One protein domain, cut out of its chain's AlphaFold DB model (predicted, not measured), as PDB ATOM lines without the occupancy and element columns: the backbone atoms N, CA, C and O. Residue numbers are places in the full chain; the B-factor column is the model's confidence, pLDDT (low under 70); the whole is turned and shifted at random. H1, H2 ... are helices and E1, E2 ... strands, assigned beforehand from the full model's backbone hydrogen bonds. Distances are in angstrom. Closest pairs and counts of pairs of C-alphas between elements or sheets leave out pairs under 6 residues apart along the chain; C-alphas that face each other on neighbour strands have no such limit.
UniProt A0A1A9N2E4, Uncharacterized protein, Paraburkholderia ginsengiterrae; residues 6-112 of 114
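What this domain is: This is residues 6 to 112 of the 114 residues of an uncharacterized protein of Paraburkholderia ginsengiterrae (UniProt A0A1A9N2E4). A small two-stranded hairpin, E1 and E2, has the helix H2 running alongside it, and two other helices extend away at opposite ends of this middle part: the long H1 at one, and H3 at the other, where it turns off the end of H2 at a corner. H1 touches no other helix; its residues 6 to 18 stick out as a free arm, while the links at residues 35 to 45 and 65 to 75 lie by its other end. The printed part has 107 residues, with three named helices and two named strands in the order H1, E1, E2, H2, H3; the sheet, E1 - E2, is antiparallel and the class is mostly helix. The whole is loose, with a radius of gyration of the C-alphas of 18.2 A and spans of 54 by 40 by 24 A.

Where its parts are: Look first at the sheet: E1 is residues 46 to 49, starting at C-alpha 46 at (16.547, 12.633, -28.806), and E2 is residues 61 to 64. Then find H2, residues 76 to 95, which is 28.1 A from first to last C-alpha. H1 covers residues 6 to 34; from C-alpha 6 at (8.138, 13.338, 10.202) it runs 42.0 A to C-alpha 34. H3, residues 97 to 111, is 21.3 A long and ends with C-alpha 111 at (40.048, 12.792, -20.520).

How they stand to each other: E1 and E2 form a hairpin of antiparallel neighbours, their directions 159 degrees apart. Look there for N 47 and O 63, 2.9 A apart, and N 63 and O 47, 2.8 A apart, both within hydrogen-bond range. Between the sheet and H2, the closest C-alphas of E2 and H2 are those of Leu 63 and Ala 86, 6.8 A apart; for E1 and H2 they are those of Leu 47 and Ala 86, 7.3 A apart. H2 and H3 touch only at the corner by their link, with residues 93 to 94 of H2 and 99 to 103 of H3 alone; the closest C-alphas, of Leu 94 and Lys 100, are 4.4 A apart. Their lines are only just about perpendicular, at 70.2 degrees. H1 is apart from E2, H2 and H3, and H3 is apart from both strands. Each O i to N i+4 pair of H1 and H2 is within hydrogen-bond range; in H3 10 of 11 are.

The domain as a whole: The C-alphas farthest apart, those of Trp 6 and Leu 98, are 57.2 A from each other. Without residues 6 to 18, which stand free, the body spans 41 by 30 by 24 A. The printed part has no cut. H1 to E1, E1 to E2 and E2 to H2 are long links of 11 residues each, while H2 to H3 is a tight link. In the B-factor column you will find a mean pLDDT of 89.0 for the printed part, and values under 70 at residues 54 to 59, within the link from E1 to E2.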
ATOM      1  N   TRP A   6       8.855  12.351  11.032       78.38
ATOM      2  CA  TRP A   6       8.138  13.338  10.202       78.38
ATOM      3  C   TRP A   6       9.002  14.071   9.160       78.38
ATOM      4  O   TRP A   6       8.517  14.430   8.092       78.38
ATOM      5  N   LYS A   7      10.297  14.263   9.436       84.25
ATOM      6  CA  LYS A   7      11.240  14.872   8.492       84.25
ATOM      7  C   LYS A   7      11.504  13.992   7.259       84.25
ATOM      8  O   LYS A   7      11.580  14.504   6.148       84.25
ATOM      9  N   GLU A   8      11.614  12.677   7.440       87.94
ATOM     10  CA  GLU A   8      11.783  11.718   6.339       87.94
ATOM     11  C   GLU A   8      10.514  11.639   5.482       87.94
ATOM     12  O   GLU A   8      10.594  11.549   4.255       87.94
ATOM     13  N   GLU A   9       9.343  11.716   6.120       86.81
ATOM     14  CA  GLU A   9       8.046  11.749   5.438       86.81
ATOM     15  C   GLU A   9       7.882  13.025   4.602       86.81
ATOM     16  O   GLU A   9       7.446  12.957   3.452       86.81
ATOM     17  N   GLU A  10       8.293  14.181   5.130       85.88
ATOM     18  CA  GLU A  10       8.275  15.452   4.402       85.88
ATOM     19  C   GLU A  10       9.226  15.429   3.194       85.88
ATOM     20  O   GLU A  10       8.847  15.822   2.089       85.88
ATOM     21  N   GLU A  11      10.447  14.913   3.357       91.00
ATOM     22  CA  GLU A  11      11.397  14.756   2.251       91.00
ATOM     23  C   GLU A  11      10.903  13.756   1.193       91.00
ATOM     24  O   GLU A  11      11.108  13.968  -0.005       91.00
ATOM     25  N   ALA A  12      10.236  12.674   1.602       91.06
ATOM     26  CA  ALA A  12       9.609  11.729   0.681       91.06
ATOM     27  C   ALA A  12       8.439  12.370  -0.083       91.06
ATOM     28  O   ALA A  12       8.344  12.215  -1.302       91.06
ATOM     29  N   ALA A  13       7.588  13.138   0.601       88.31
ATOM     30  CA  ALA A  13       6.481  13.858  -0.018       88.31
ATOM     31  C   ALA A  13       6.979  14.915  -1.015       88.31
ATOM     32  O   ALA A  13       6.484  14.976  -2.140       88.31
ATOM     33  N   ARG A  14       8.006  15.696  -0.650       90.44
ATOM     34  CA  ARG A  14       8.636  16.671  -1.556       90.44
ATOM     35  C   ARG A  14       9.214  15.996  -2.798       90.44
ATOM     36  O   ARG A  14       8.949  16.465  -3.901       90.44
ATOM     37  N   ARG A  15       9.924  14.872  -2.634       92.56
ATOM     38  CA  ARG A  15      10.449  14.085  -3.764       92.56
ATOM     39  C   ARG A  15       9.341  13.584  -4.685       92.56
ATOM     40  O   ARG A  15       9.481  13.680  -5.897       92.56
ATOM     41  N   LYS A  16       8.230  13.102  -4.124       91.44
ATOM     42  CA  LYS A  16       7.084  12.642  -4.915       91.44
ATOM     43  C   LYS A  16       6.457  13.776  -5.731       91.44
ATOM     44  O   LYS A  16       6.173  13.592  -6.905       91.44
ATOM     45  N   VAL A  17       6.276  14.956  -5.133       92.31
ATOM     46  CA  VAL A  17       5.743  16.136  -5.843       92.31
ATOM     47  C   VAL A  17       6.677  16.574  -6.972       92.31
ATOM     48  O   VAL A  17       6.215  16.920  -8.060       92.31
ATOM     49  N   GLU A  18       7.987  16.550  -6.733       91.12
ATOM     50  CA  GLU A  18       8.989  16.854  -7.755       91.12
ATOM     51  C   GLU A  18       8.940  15.838  -8.908       91.12
ATOM     52  O   GLU A  18       8.917  16.232 -10.076       91.12
ATOM     53  N   GLU A  19       8.819  14.547  -8.589       90.19
ATOM     54  CA  GLU A  19       8.648  13.470  -9.566       90.19
ATOM     55  C   GLU A  19       7.357  13.636 -10.387       90.19
ATOM     56  O   GLU A  19       7.408  13.620 -11.616       90.19
ATOM     57  N   ASP A  20       6.214  13.880  -9.740       93.81
ATOM     58  CA  ASP A  20       4.922  14.079 -10.412       93.81
ATOM     59  C   ASP A  20       4.943  15.318 -11.326       93.81
ATOM     60  O   ASP A  20       4.383  15.316 -12.432       93.81
ATOM     61  N   THR A  21       5.641  16.375 -10.901       94.81
ATOM     62  CA  THR A  21       5.849  17.585 -11.708       94.81
ATOM     63  C   THR A  21       6.701  17.271 -12.935       94.81
ATOM     64  O   THR A  21       6.323  17.622 -14.055       94.81
ATOM     65  N   PHE A  22       7.818  16.562 -12.753       91.88
ATOM     66  CA  PHE A  22       8.676  16.123 -13.850       91.88
ATOM     67  C   PHE A  22       7.909  15.254 -14.857       91.88
ATOM     68  O   PHE A  22       7.950  15.522 -16.059       91.88
ATOM     69  N   VAL A  23       7.143  14.266 -14.381       95.12
ATOM     70  CA  VAL A  23       6.304  13.399 -15.224       95.12
ATOM     71  C   VAL A  23       5.323  14.228 -16.052       95.12
ATOM     72  O   VAL A  23       5.192  14.017 -17.260       95.12
ATOM     73  N   THR A  24       4.657  15.199 -15.428       95.56
ATOM     74  CA  THR A  24       3.687  16.071 -16.101       95.56
ATOM     75  C   THR A  24       4.348  16.916 -17.190       95.56
ATOM     76  O   THR A  24       3.845  16.971 -18.315       95.56
ATOM     77  N   LEU A  25       5.500  17.523 -16.896       94.69
ATOM     78  CA  LEU A  25       6.249  18.338 -17.854       94.69
ATOM     79  C   LEU A  25       6.737  17.515 -19.050       94.69
ATOM     80  O   LEU A  25       6.569  17.936 -20.196       94.69
ATOM     81  N   MET A  26       7.282  16.322 -18.806       94.81
ATOM     82  CA  MET A  26       7.773  15.444 -19.870       94.81
ATOM     83  C   MET A  26       6.650  14.988 -20.804       94.81
ATOM     84  O   MET A  26       6.812  15.017 -22.026       94.81
ATOM     85  N   ARG A  27       5.489  14.622 -20.250       95.88
ATOM     86  CA  ARG A  27       4.311  14.245 -21.048       95.88
ATOM     87  C   ARG A  27       3.754  15.428 -21.836       95.88
ATOM     88  O   ARG A  27       3.417  15.268 -23.005       95.88
ATOM     89  N   GLY A  28       3.698  16.611 -21.221       95.75
ATOM     90  CA  GLY A  28       3.278  17.844 -21.887       95.75
ATOM     91  C   GLY A  28       4.177  18.204 -23.070       95.75
ATOM     92  O   GLY A  28       3.669  18.491 -24.153       95.75
ATOM     93  N   ASN A  29       5.501  18.114 -22.895       96.12
ATOM     94  CA  ASN A  29       6.469  18.311 -23.974       96.12
ATOM     95  C   ASN A  29       6.240  17.321 -25.126       96.12
ATOM     96  O   ASN A  29       6.118  17.754 -26.269       96.12
ATOM     97  N   GLN A  30       6.147  16.018 -24.825       97.38
ATOM     98  CA  GLN A  30       5.953  14.976 -25.839       97.38
ATOM     99  C   GLN A  30       4.671  15.197 -26.644       97.38
ATOM    100  O   GLN A  30       4.704  15.191 -27.872       97.38
ATOM    101  N   PHE A  31       3.551  15.422 -25.959       97.19
ATOM    102  CA  PHE A  31       2.256  15.636 -26.595       97.19
ATOM    103  C   PHE A  31       2.271  16.870 -27.501       97.19
ATOM    104  O   PHE A  31       1.838  16.811 -28.652       97.19
ATOM    105  N   ALA A  32       2.801  17.987 -26.992       97.31
ATOM    106  CA  ALA A  32       2.868  19.232 -27.740       97.31
ATOM    107  C   ALA A  32       3.787  19.130 -28.962       97.31
ATOM    108  O   ALA A  32       3.422  19.616 -30.030       97.31
ATOM    109  N   TRP A  33       4.946  18.483 -28.825       96.50
ATOM    110  CA  TRP A  33       5.872  18.274 -29.933       96.50
ATOM    111  C   TRP A  33       5.275  17.351 -31.006       96.50
ATOM    112  O   TRP A  33       5.203  17.742 -32.168       96.50
ATOM    113  N   ALA A  34       4.769  16.176 -30.617       96.81
ATOM    114  CA  ALA A  34       4.236  15.178 -31.548       96.81
ATOM    115  C   ALA A  34       3.026  15.684 -32.357       96.81
ATOM    116  O   ALA A  34       2.813  15.266 -33.493       96.81
ATOM    117  N   LEU A  35       2.232  16.595 -31.784       96.75
ATOM    118  CA  LEU A  35       1.067  17.194 -32.439       96.75
ATOM    119  C   LEU A  35       1.339  18.575 -33.054       96.75
ATOM    120  O   LEU A  35       0.401  19.220 -33.519       96.75
ATOM    121  N   ASN A  36       2.594  19.036 -33.076       95.38
ATOM    122  CA  ASN A  36       2.978  20.360 -33.581       95.38
ATOM    123  C   ASN A  36       2.202  21.521 -32.923       95.38
ATOM    124  O   ASN A  36       1.882  22.523 -33.567       95.38
ATOM    125  N   ILE A  37       1.887  21.404 -31.630       96.19
ATOM    126  CA  ILE A  37       1.232  22.473 -30.869       96.19
ATOM    127  C   ILE A  37       2.256  23.599 -30.650       96.19
ATOM    128  O   ILE A  37       3.331  23.343 -30.096       96.19
ATOM    129  N   PRO A  38       1.944  24.855 -31.023       92.81
ATOM    130  CA  PRO A  38       2.887  25.971 -30.986       92.81
ATOM    131  C   PRO A  38       3.075  26.505 -29.558       92.81
ATOM    132  O   PRO A  38       2.695  27.624 -29.227       92.81
ATOM    133  N   THR A  39       3.676  25.699 -28.687       90.69
ATOM    134  CA  THR A  39       4.006  26.084 -27.306       90.69
ATOM    135  C   THR A  39       5.239  26.987 -27.228       90.69
ATOM    136  O   THR A  39       5.509  27.573 -26.184       90.69
ATOM    137  N   GLY A  40       6.039  27.054 -28.302       90.50
ATOM    138  CA  GLY A  40       7.345  27.724 -28.342       90.50
ATOM    139  C   GLY A  40       8.437  27.020 -27.522       90.50
ATOM    140  O   GLY A  40       9.621  27.324 -27.678       90.50
ATOM    141  N   SER A  41       8.053  26.067 -26.667       91.81
ATOM    142  CA  SER A  41       8.931  25.395 -25.716       91.81
ATOM    143  C   SER A  41       8.977  23.871 -25.833       91.81
ATOM    144  O   SER A  41       9.852  23.261 -25.223       91.81
ATOM    145  N   ALA A  42       8.092  23.248 -26.610       95.81
ATOM    146  CA  ALA A  42       8.155  21.816 -26.865       95.81
ATOM    147  C   ALA A  42       9.290  21.482 -27.844       95.81
ATOM    148  O   ALA A  42       9.474  22.174 -28.849       95.81
ATOM    149  N   ARG A  43      10.060  20.433 -27.547       94.69
ATOM    150  CA  ARG A  43      11.141  19.923 -28.404       94.69
ATOM    151  C   ARG A  43      11.091  18.410 -28.494       94.69
ATOM    152  O   ARG A  43      10.624  17.738 -27.573       94.69
ATOM    153  N   GLU A  44      11.634  17.898 -29.588       94.31
ATOM    154  CA  GLU A  44      11.895  16.476 -29.746       94.31
ATOM    155  C   GLU A  44      12.824  15.968 -28.640       94.31
ATOM    156  O   GLU A  44      13.825  16.604 -28.301       94.31
ATOM    157  N   ILE A  45      12.499  14.798 -28.097       93.75
ATOM    158  CA  ILE A  45      13.394  14.061 -27.210       93.75
ATOM    159  C   ILE A  45      14.266  13.165 -28.085       93.75
ATOM    160  O   ILE A  45      13.773  12.274 -28.775       93.75
ATOM    161  N   GLN A  46      15.574  13.375 -28.016       92.88
ATOM    162  CA  GLN A  46      16.547  12.633 -28.806       92.88
ATOM    163  C   GLN A  46      17.848  12.416 -28.033       92.88
ATOM    164  O   GLN A  46      18.159  13.148 -27.092       92.88
ATOM    165  N   LEU A  47      18.621  11.421 -28.460       89.69
ATOM    166  CA  LEU A  47      19.994  11.191 -28.021       89.69
ATOM    167  C   LEU A  47      20.923  11.313 -29.223       89.69
ATOM    168  O   LEU A  47      20.683  10.694 -30.254       89.69
ATOM    169  N   THR A  48      21.990  12.092 -29.082       84.12
ATOM    170  CA  THR A  48      22.973  12.307 -30.147       84.12
ATOM    171  C   THR A  48      24.275  11.591 -29.810       84.12
ATOM    172  O   THR A  48      24.816  11.752 -28.714       84.12
ATOM    173  N   LEU A  49      24.813  10.837 -30.766       78.31
ATOM    174  CA  LEU A  49      26.123  10.203 -30.656       78.31
ATOM    175  C   LEU A  49      27.221  11.238 -30.935       78.31
ATOM    176  O   LEU A  49      27.533  11.554 -32.084       78.31
ATOM    177  N   ALA A  50      27.808  11.784 -29.867       74.00
ATOM    178  CA  ALA A  50      28.778  12.878 -29.956       74.00
ATOM    179  C   ALA A  50      30.006  12.546 -30.828       74.00
ATOM    180  O   ALA A  50      30.529  13.417 -31.516       74.00
ATOM    181  N   ASN A  51      30.435  11.281 -30.857       71.44
ATOM    182  CA  ASN A  51      31.563  10.813 -31.671       71.44
ATOM    183  C   ASN A  51      31.267  10.781 -33.185       71.44
ATOM    184  O   ASN A  51      32.179  10.566 -33.981       71.44
ATOM    185  N   LYS A  52      30.004  10.952 -33.592       70.31
ATOM    186  CA  LYS A  52      29.576  11.039 -34.996       70.31
ATOM    187  C   LYS A  52      29.174  12.457 -35.402       70.31
ATOM    188  O   LYS A  52      28.716  12.664 -36.522       70.31
ATOM    189  N   CYS A  53      29.368  13.448 -34.535       72.56
ATOM    190  CA  CYS A  53      29.143  14.841 -34.892       72.56
ATOM    191  C   CYS A  53      30.222  15.326 -35.866       72.56
ATOM    192  O   CYS A  53      31.417  15.276 -35.578       72.56
ATOM    193  N   THR A  54      29.806  15.857 -37.013       69.44
ATOM    194  CA  THR A  54      30.688  16.692 -37.834       69.44
ATOM    195  C   THR A  54      30.857  18.061 -37.177       69.44
ATOM    196  O   THR A  54      30.032  18.466 -36.360       69.44
ATOM    197  N   VAL A  55      31.885  18.822 -37.569       67.00
ATOM    198  CA  VAL A  55      32.114  20.203 -37.083       67.00
ATOM    199  C   VAL A  55      30.880  21.101 -37.278       67.00
ATOM    200  O   VAL A  55      30.654  22.031 -36.514       67.00
ATOM    201  N   THR A  56      30.049  20.799 -38.277       68.88
ATOM    202  CA  THR A  56      28.796  21.507 -38.576       68.88
ATOM    203  C   THR A  56      27.560  20.916 -37.889       68.88
ATOM    204  O   THR A  56      26.475  21.466 -38.033       68.88
ATOM    205  N   GLY A  57      27.683  19.771 -37.210       61.53
ATOM    206  CA  GLY A  57      26.567  19.015 -36.629       61.53
ATOM    207  C   GLY A  57      25.639  18.339 -37.649       61.53
ATOM    208  O   GLY A  57      24.728  17.623 -37.250       61.53
ATOM    209  N   ALA A  58      25.870  18.526 -38.954       60.16
ATOM    210  CA  ALA A  58      24.942  18.132 -40.016       60.16
ATOM    211  C   ALA A  58      24.753  16.612 -40.176       60.16
ATOM    212  O   ALA A  58      23.694  16.187 -40.621       60.16
ATOM    213  N   ASN A  59      25.754  15.801 -39.810       65.31
ATOM    214  CA  ASN A  59      25.703  14.338 -39.955       65.31
ATOM    215  C   ASN A  59      25.766  13.611 -38.606       65.31
ATOM    216  O   ASN A  59      26.233  12.473 -38.544       65.31
ATOM    217  N   ALA A  60      25.357  14.276 -37.522       71.88
ATOM    218  CA  ALA A  60      25.314  13.629 -36.223       71.88
ATOM    219  C   ALA A  60      24.325  12.462 -36.257       71.88
ATOM    220  O   ALA A  60      23.214  12.576 -36.773       71.88
ATOM    221  N   GLU A  61      24.735  11.333 -35.694       80.88
ATOM    222  CA  GLU A  61      23.838  10.205 -35.538       80.88
ATOM    223  C   GLU A  61      22.880  10.469 -34.374       80.88
ATOM    224  O   GLU A  61      23.313  10.693 -33.238       80.88
ATOM    225  N   ILE A  62      21.580  10.469 -34.675       86.44
ATOM    226  CA  ILE A  62      20.516  10.817 -33.736       86.44
ATOM    227  C   ILE A  62      19.615   9.603 -33.531       86.44
ATOM    228  O   ILE A  62      19.073   9.029 -34.474       86.44
ATOM    229  N   LEU A  63      19.427   9.237 -32.269       89.81
ATOM    230  CA  LEU A  63      18.416   8.291 -31.845       89.81
ATOM    231  C   LEU A  63      17.202   9.066 -31.335       89.81
ATOM    232  O   LEU A  63      17.238   9.695 -30.276       89.81
ATOM    233  N   HIS A  64      16.114   8.985 -32.084       92.38
ATOM    234  CA  HIS A  64      14.859   9.636 -31.737       92.38
ATOM    235  C   HIS A  64      14.088   8.822 -30.689       92.38
ATOM    236  O   HIS A  64      14.060   7.577 -30.707       92.38
ATOM    237  N   PHE A  65      13.432   9.525 -29.767       94.94
ATOM    238  CA  PHE A  65      12.364   8.922 -28.979       94.94
ATOM    239  C   PHE A  65      11.125   8.666 -29.863       94.94
ATOM    240  O   PHE A  65      11.122   8.954 -31.059       94.94
ATOM    241  N   SER A  66      10.081   8.050 -29.304       94.06
ATOM    242  CA  SER A  66       8.837   7.797 -30.038       94.06
ATOM    243  C   SER A  66       8.202   9.106 -30.522       94.06
ATOM    244  O   SER A  66       8.209  10.100 -29.799       94.06
ATOM    245  N   GLN A  67       7.609   9.087 -31.717       95.25
ATOM    246  CA  GLN A  67       6.794  10.182 -32.259       95.25
ATOM    247  C   GLN A  67       5.328  10.112 -31.802       95.25
ATOM    248  O   GLN A  67       4.523  10.969 -32.151       95.25
ATOM    249  N   GLU A  68       4.952   9.097 -31.019       97.06
ATOM    250  CA  GLU A  68       3.581   8.959 -30.535       97.06
ATOM    251  C   GLU A  68       3.254  10.040 -29.488       97.06
ATOM    252  O   GLU A  68       4.005  10.202 -28.519       97.06
ATOM    253  N   PRO A  69       2.106  10.736 -29.592       96.56
ATOM    254  CA  PRO A  69       1.733  11.793 -28.647       96.56
ATOM    255  C   PRO A  69       1.595  11.335 -27.191       96.56
ATOM    256  O   PRO A  69       1.714  12.144 -26.274       96.56
ATOM    257  N   LEU A  70       1.316  10.046 -26.979       96.31
ATOM    258  CA  LEU A  70       1.135   9.445 -25.655       96.31
ATOM    259  C   LEU A  70       2.382   8.725 -25.132       96.31
ATOM    260  O   LEU A  70       2.335   8.161 -24.036       96.31
ATOM    261  N   ALA A  71       3.488   8.746 -25.878       96.56
ATOM    262  CA  ALA A  71       4.748   8.224 -25.377       96.56
ATOM    263  C   ALA A  71       5.184   8.993 -24.118       96.56
ATOM    264  O   ALA A  71       4.837  10.156 -23.907       96.56
ATOM    265  N   ASN A  72       5.923   8.334 -23.234       94.44
ATOM    266  CA  ASN A  72       6.238   8.895 -21.931       94.44
ATOM    267  C   ASN A  72       7.655   8.524 -21.502       94.44
ATOM    268  O   ASN A  72       7.875   7.462 -20.934       94.44
ATOM    269  N   LEU A  73       8.616   9.431 -21.690       94.38
ATOM    270  CA  LEU A  73       9.982   9.223 -21.199       94.38
ATOM    271  C   LEU A  73      10.071   9.211 -19.658       94.38
ATOM    272  O   LEU A  73      11.051   8.735 -19.084       94.38
ATOM    273  N   ALA A  74       9.071   9.736 -18.950       92.81
ATOM    274  CA  ALA A  74       9.053   9.641 -17.496       92.81
ATOM    275  C   ALA A  74       8.670   8.227 -17.016       92.81
ATOM    276  O   ALA A  74       9.057   7.851 -15.907       92.81
ATOM    277  N   ASP A  75       8.015   7.415 -17.859       93.62
ATOM    278  CA  ASP A  75       7.799   5.991 -17.594       93.62
ATOM    279  C   ASP A  75       9.148   5.243 -17.574       93.62
ATOM    280  O   ASP A  75       9.889   5.288 -18.563       93.62
ATOM    281  N   PRO A  76       9.503   4.550 -16.477       92.75
ATOM    282  CA  PRO A  76      10.789   3.863 -16.368       92.75
ATOM    283  C   PRO A  76      11.018   2.797 -17.445       92.75
ATOM    284  O   PRO A  76      12.154   2.623 -17.883       92.75
ATOM    285  N   GLY A  77       9.961   2.107 -17.887       96.31
ATOM    286  CA  GLY A  77      10.046   1.067 -18.911       96.31
ATOM    287  C   GLY A  77      10.385   1.647 -20.279       96.31
ATOM    288  O   GLY A  77      11.362   1.236 -20.905       96.31
ATOM    289  N   GLN A  78       9.636   2.661 -20.715       95.94
ATOM    290  CA  GLN A  78       9.900   3.364 -21.973       95.94
ATOM    291  C   GLN A  78      11.249   4.085 -21.952       95.94
ATOM    292  O   GLN A  78      11.992   4.037 -22.938       95.94
ATOM    293  N   ARG A  79      11.606   4.707 -20.820       94.75
ATOM    294  CA  ARG A  79      12.915   5.342 -20.627       94.75
ATOM    295  C   ARG A  79      14.042   4.340 -20.790       94.75
ATOM    296  O   ARG A  79      14.965   4.592 -21.557       94.75
ATOM    297  N   MET A  80      13.969   3.210 -20.086       96.69
ATOM    298  CA  MET A  80      15.031   2.215 -20.139       96.69
ATOM    299  C   MET A  80      15.116   1.574 -21.524       96.69
ATOM    300  O   MET A  80      16.213   1.417 -22.042       96.69
ATOM    301  N   ALA A  81      13.989   1.297 -22.184       96.50
ATOM    302  CA  ALA A  81      13.994   0.816 -23.564       96.50
ATOM    303  C   ALA A  81      14.688   1.805 -24.519       96.50
ATOM    304  O   ALA A  81      15.473   1.399 -25.376       96.50
ATOM    305  N   PHE A  82      14.452   3.110 -24.361       95.44
ATOM    306  CA  PHE A  82      15.138   4.137 -25.146       95.44
ATOM    307  C   PHE A  82      16.643   4.202 -24.853       95.44
ATOM    308  O   PHE A  82      17.443   4.204 -25.786       95.44
ATOM    309  N   VAL A  83      17.029   4.186 -23.575       93.81
ATOM    310  CA  VAL A  83      18.438   4.189 -23.150       93.81
ATOM    311  C   VAL A  83      19.170   2.947 -23.656       93.81
ATOM    312  O   VAL A  83      20.278   3.061 -24.173       93.81
ATOM    313  N   MET A  84      18.548   1.769 -23.588       96.00
ATOM    314  CA  MET A  84      19.153   0.524 -24.065       96.00
ATOM    315  C   MET A  84      19.341   0.508 -25.583       96.00
ATOM    316  O   MET A  84      20.331  -0.044 -26.055       96.00
ATOM    317  N   ARG A  85      18.464   1.163 -26.358       93.94
ATOM    318  CA  ARG A  85      18.703   1.376 -27.798       93.94
ATOM    319  C   ARG A  85      19.949   2.231 -28.044       93.94
ATOM    320  O   ARG A  85      20.737   1.911 -28.928       93.94
ATOM    321  N   ALA A  86      20.159   3.282 -27.250       89.25
ATOM    322  CA  ALA A  86      21.367   4.102 -27.355       89.25
ATOM    323  C   ALA A  86      22.628   3.332 -26.932       89.25
ATOM    324  O   ALA A  86      23.655   3.424 -27.600       89.25
ATOM    325  N   ALA A  87      22.537   2.529 -25.867       91.50
ATOM    326  CA  ALA A  87      23.628   1.672 -25.414       91.50
ATOM    327  C   ALA A  87      24.004   0.618 -26.467       91.50
ATOM    328  O   ALA A  87      25.184   0.444 -26.749       91.50
ATOM    329  N   ALA A  88      23.016  -0.023 -27.100       92.69
ATOM    330  CA  ALA A  88      23.251  -0.956 -28.201       92.69
ATOM    331  C   ALA A  88      23.947  -0.266 -29.381       92.69
ATOM    332  O   ALA A  88      24.900  -0.802 -29.939       92.69
ATOM    333  N   ARG A  89      23.540   0.965 -29.717       88.31
ATOM    334  CA  ARG A  89      24.199   1.711 -30.789       88.31
ATOM    335  C   ARG A  89      25.654   2.040 -30.463       88.31
ATOM    336  O   ARG A  89      26.512   1.950 -31.334       88.31
ATOM    337  N   PHE A  90      25.938   2.399 -29.215       86.75
ATOM    338  CA  PHE A  90      27.307   2.600 -28.751       86.75
ATOM    339  C   PHE A  90      28.129   1.304 -28.812       86.75
ATOM    340  O   PHE A  90      29.262   1.322 -29.283       86.75
ATOM    341  N   ASP A  91      27.545   0.176 -28.409       91.12
ATOM    342  CA  ASP A  91      28.181  -1.140 -28.491       91.12
ATOM    343  C   ASP A  91      28.537  -1.524 -29.939       91.12
ATOM    344  O   ASP A  91      29.652  -1.968 -30.213       91.12
ATOM    345  N   GLU A  92      27.653  -1.252 -30.902       89.56
ATOM    346  CA  GLU A  92      27.930  -1.457 -32.331       89.56
ATOM    347  C   GLU A  92      29.136  -0.642 -32.827       89.56
ATOM    348  O   GLU A  92      29.936  -1.148 -33.621       89.56
ATOM    349  N   LEU A  93      29.304   0.601 -32.352       87.19
ATOM    350  CA  LEU A  93      30.475   1.419 -32.696       87.19
ATOM    351  C   LEU A  93      31.773   0.760 -32.221       87.19
ATOM    352  O   LEU A  93      32.771   0.780 -32.940       87.19
ATOM    353  N   LEU A  94      31.760   0.181 -31.018       88.75
ATOM    354  CA  LEU A  94      32.928  -0.469 -30.421       88.75
ATOM    355  C   LEU A  94      33.285  -1.789 -31.112       88.75
ATOM    356  O   LEU A  94      34.454  -2.176 -31.130       88.75
ATOM    357  N   HIS A  95      32.308  -2.469 -31.711       92.44
ATOM    358  CA  HIS A  95      32.540  -3.697 -32.472       92.44
ATOM    359  C   HIS A  95      33.058  -3.442 -33.897       92.44
ATOM    360  O   HIS A  95      33.589  -4.358 -34.529       92.44
ATOM    361  N   ASN A  96      32.964  -2.211 -34.413       89.56
ATOM    362  CA  ASN A  96      33.554  -1.838 -35.696       89.56
ATOM    363  C   ASN A  96      35.013  -1.361 -35.511       89.56
ATOM    364  O   ASN A  96      35.224  -0.337 -34.866       89.56
ATOM    365  N   PRO A  97      36.026  -2.010 -36.122       89.00
ATOM    366  CA  PRO A  97      37.435  -1.686 -35.870       89.00
ATOM    367  C   PRO A  97      37.834  -0.228 -36.138       89.00
ATOM    368  O   PRO A  97      38.643   0.325 -35.397       89.00
ATOM    369  N   LEU A  98      37.270   0.402 -37.175       85.50
ATOM    370  CA  LEU A  98      37.571   1.798 -37.509       85.50
ATOM    371  C   LEU A  98      36.859   2.756 -36.548       85.50
ATOM    372  O   LEU A  98      37.470   3.674 -36.016       85.50
ATOM    373  N   GLN A  99      35.573   2.519 -36.285       85.81
ATOM    374  CA  GLN A  99      34.780   3.412 -35.435       85.81
ATOM    375  C   GLN A  99      35.175   3.307 -33.960       85.81
ATOM    376  O   GLN A  99      35.129   4.306 -33.247       85.81
ATOM    377  N   LYS A 100      35.610   2.124 -33.516       89.06
ATOM    378  CA  LYS A 100      36.193   1.914 -32.192       89.06
ATOM    379  C   LYS A 100      37.374   2.851 -31.961       89.06
ATOM    380  O   LYS A 100      37.415   3.525 -30.936       89.06
ATOM    381  N   TYR A 101      38.290   2.936 -32.926       88.19
ATOM    382  CA  TYR A 101      39.442   3.830 -32.840       88.19
ATOM    383  C   TYR A 101      39.016   5.302 -32.704       88.19
ATOM    384  O   TYR A 101      39.531   6.015 -31.843       88.19
ATOM    385  N   ASP A 102      38.022   5.746 -33.485       84.69
ATOM    386  CA  ASP A 102      37.488   7.115 -33.399       84.69
ATOM    387  C   ASP A 102      36.899   7.422 -32.010       84.69
ATOM    388  O   ASP A 102      37.107   8.510 -31.460       84.69
ATOM    389  N   VAL A 103      36.169   6.464 -31.427       85.31
ATOM    390  CA  VAL A 103      35.590   6.584 -30.082       85.31
ATOM    391  C   VAL A 103      36.689   6.657 -29.025       85.31
ATOM    392  O   VAL A 103      36.681   7.578 -28.209       85.31
ATOM    393  N   GLU A 104      37.648   5.732 -29.047       88.00
ATOM    394  CA  GLU A 104      38.752   5.688 -28.081       88.00
ATOM    395  C   GLU A 104      39.597   6.965 -28.132       88.00
ATOM    396  O   GLU A 104      39.898   7.548 -27.089       88.00
ATOM    397  N   ASN A 105      39.909   7.461 -29.332       86.69
ATOM    398  CA  ASN A 105      40.645   8.709 -29.501       86.69
ATOM    399  C   ASN A 105      39.844   9.921 -28.990       86.69
ATOM    400  O   ASN A 105      40.401  10.797 -28.328       86.69
ATOM    401  N   SER A 106      38.530   9.957 -29.240       82.94
ATOM    402  CA  SER A 106      37.655  11.017 -28.718       82.94
ATOM    403  C   SER A 106      37.642  11.030 -27.186       82.94
ATOM    404  O   SER A 106      37.803  12.085 -26.573       82.94
ATOM    405  N   LEU A 107      37.510   9.858 -26.556       84.56
ATOM    406  CA  LEU A 107      37.560   9.718 -25.099       84.56
ATOM    407  C   LEU A 107      38.928  10.110 -24.532       84.56
ATOM    408  O   LEU A 107      38.989  10.781 -23.504       84.56
ATOM    409  N   TYR A 108      40.017   9.747 -25.213       88.75
ATOM    410  CA  TYR A 108      41.370  10.117 -24.806       88.75
ATOM    411  C   TYR A 108      41.553  11.638 -24.752       88.75
ATOM    412  O   TYR A 108      42.056  12.153 -23.753       88.75
ATOM    413  N   VAL A 109      41.097  12.357 -25.786       87.12
ATOM    414  CA  VAL A 109      41.160  13.828 -25.849       87.12
ATOM    415  C   VAL A 109      40.314  14.476 -24.751       87.12
ATOM    416  O   VAL A 109      40.773  15.418 -24.111       87.12
ATOM    417  N   LEU A 110      39.102  13.970 -24.500       79.94
ATOM    418  CA  LEU A 110      38.223  14.495 -23.448       79.94
ATOM    419  C   LEU A 110      38.779  14.263 -22.036       79.94
ATOM    420  O   LEU A 110      38.589  15.105 -21.164       79.94
ATOM    421  N   ALA A 111      39.450  13.133 -21.809       86.50
ATOM    422  CA  ALA A 111      40.048  12.792 -20.520       86.50
ATOM    423  C   ALA A 111      41.380  13.516 -20.255       86.50
ATOM    424  O   ALA A 111      41.770  13.655 -19.097       86.50
ATOM    425  N   HIS A 112      42.062  13.992 -21.303       88.69
ATOM    426  CA  HIS A 112      43.344  14.701 -21.213       88.69
ATOM    427  C   HIS A 112      43.272  16.093 -21.862       88.69
ATOM    428  O   HIS A 112      43.987  16.363 -22.836       88.69
TER     429      HIS A 112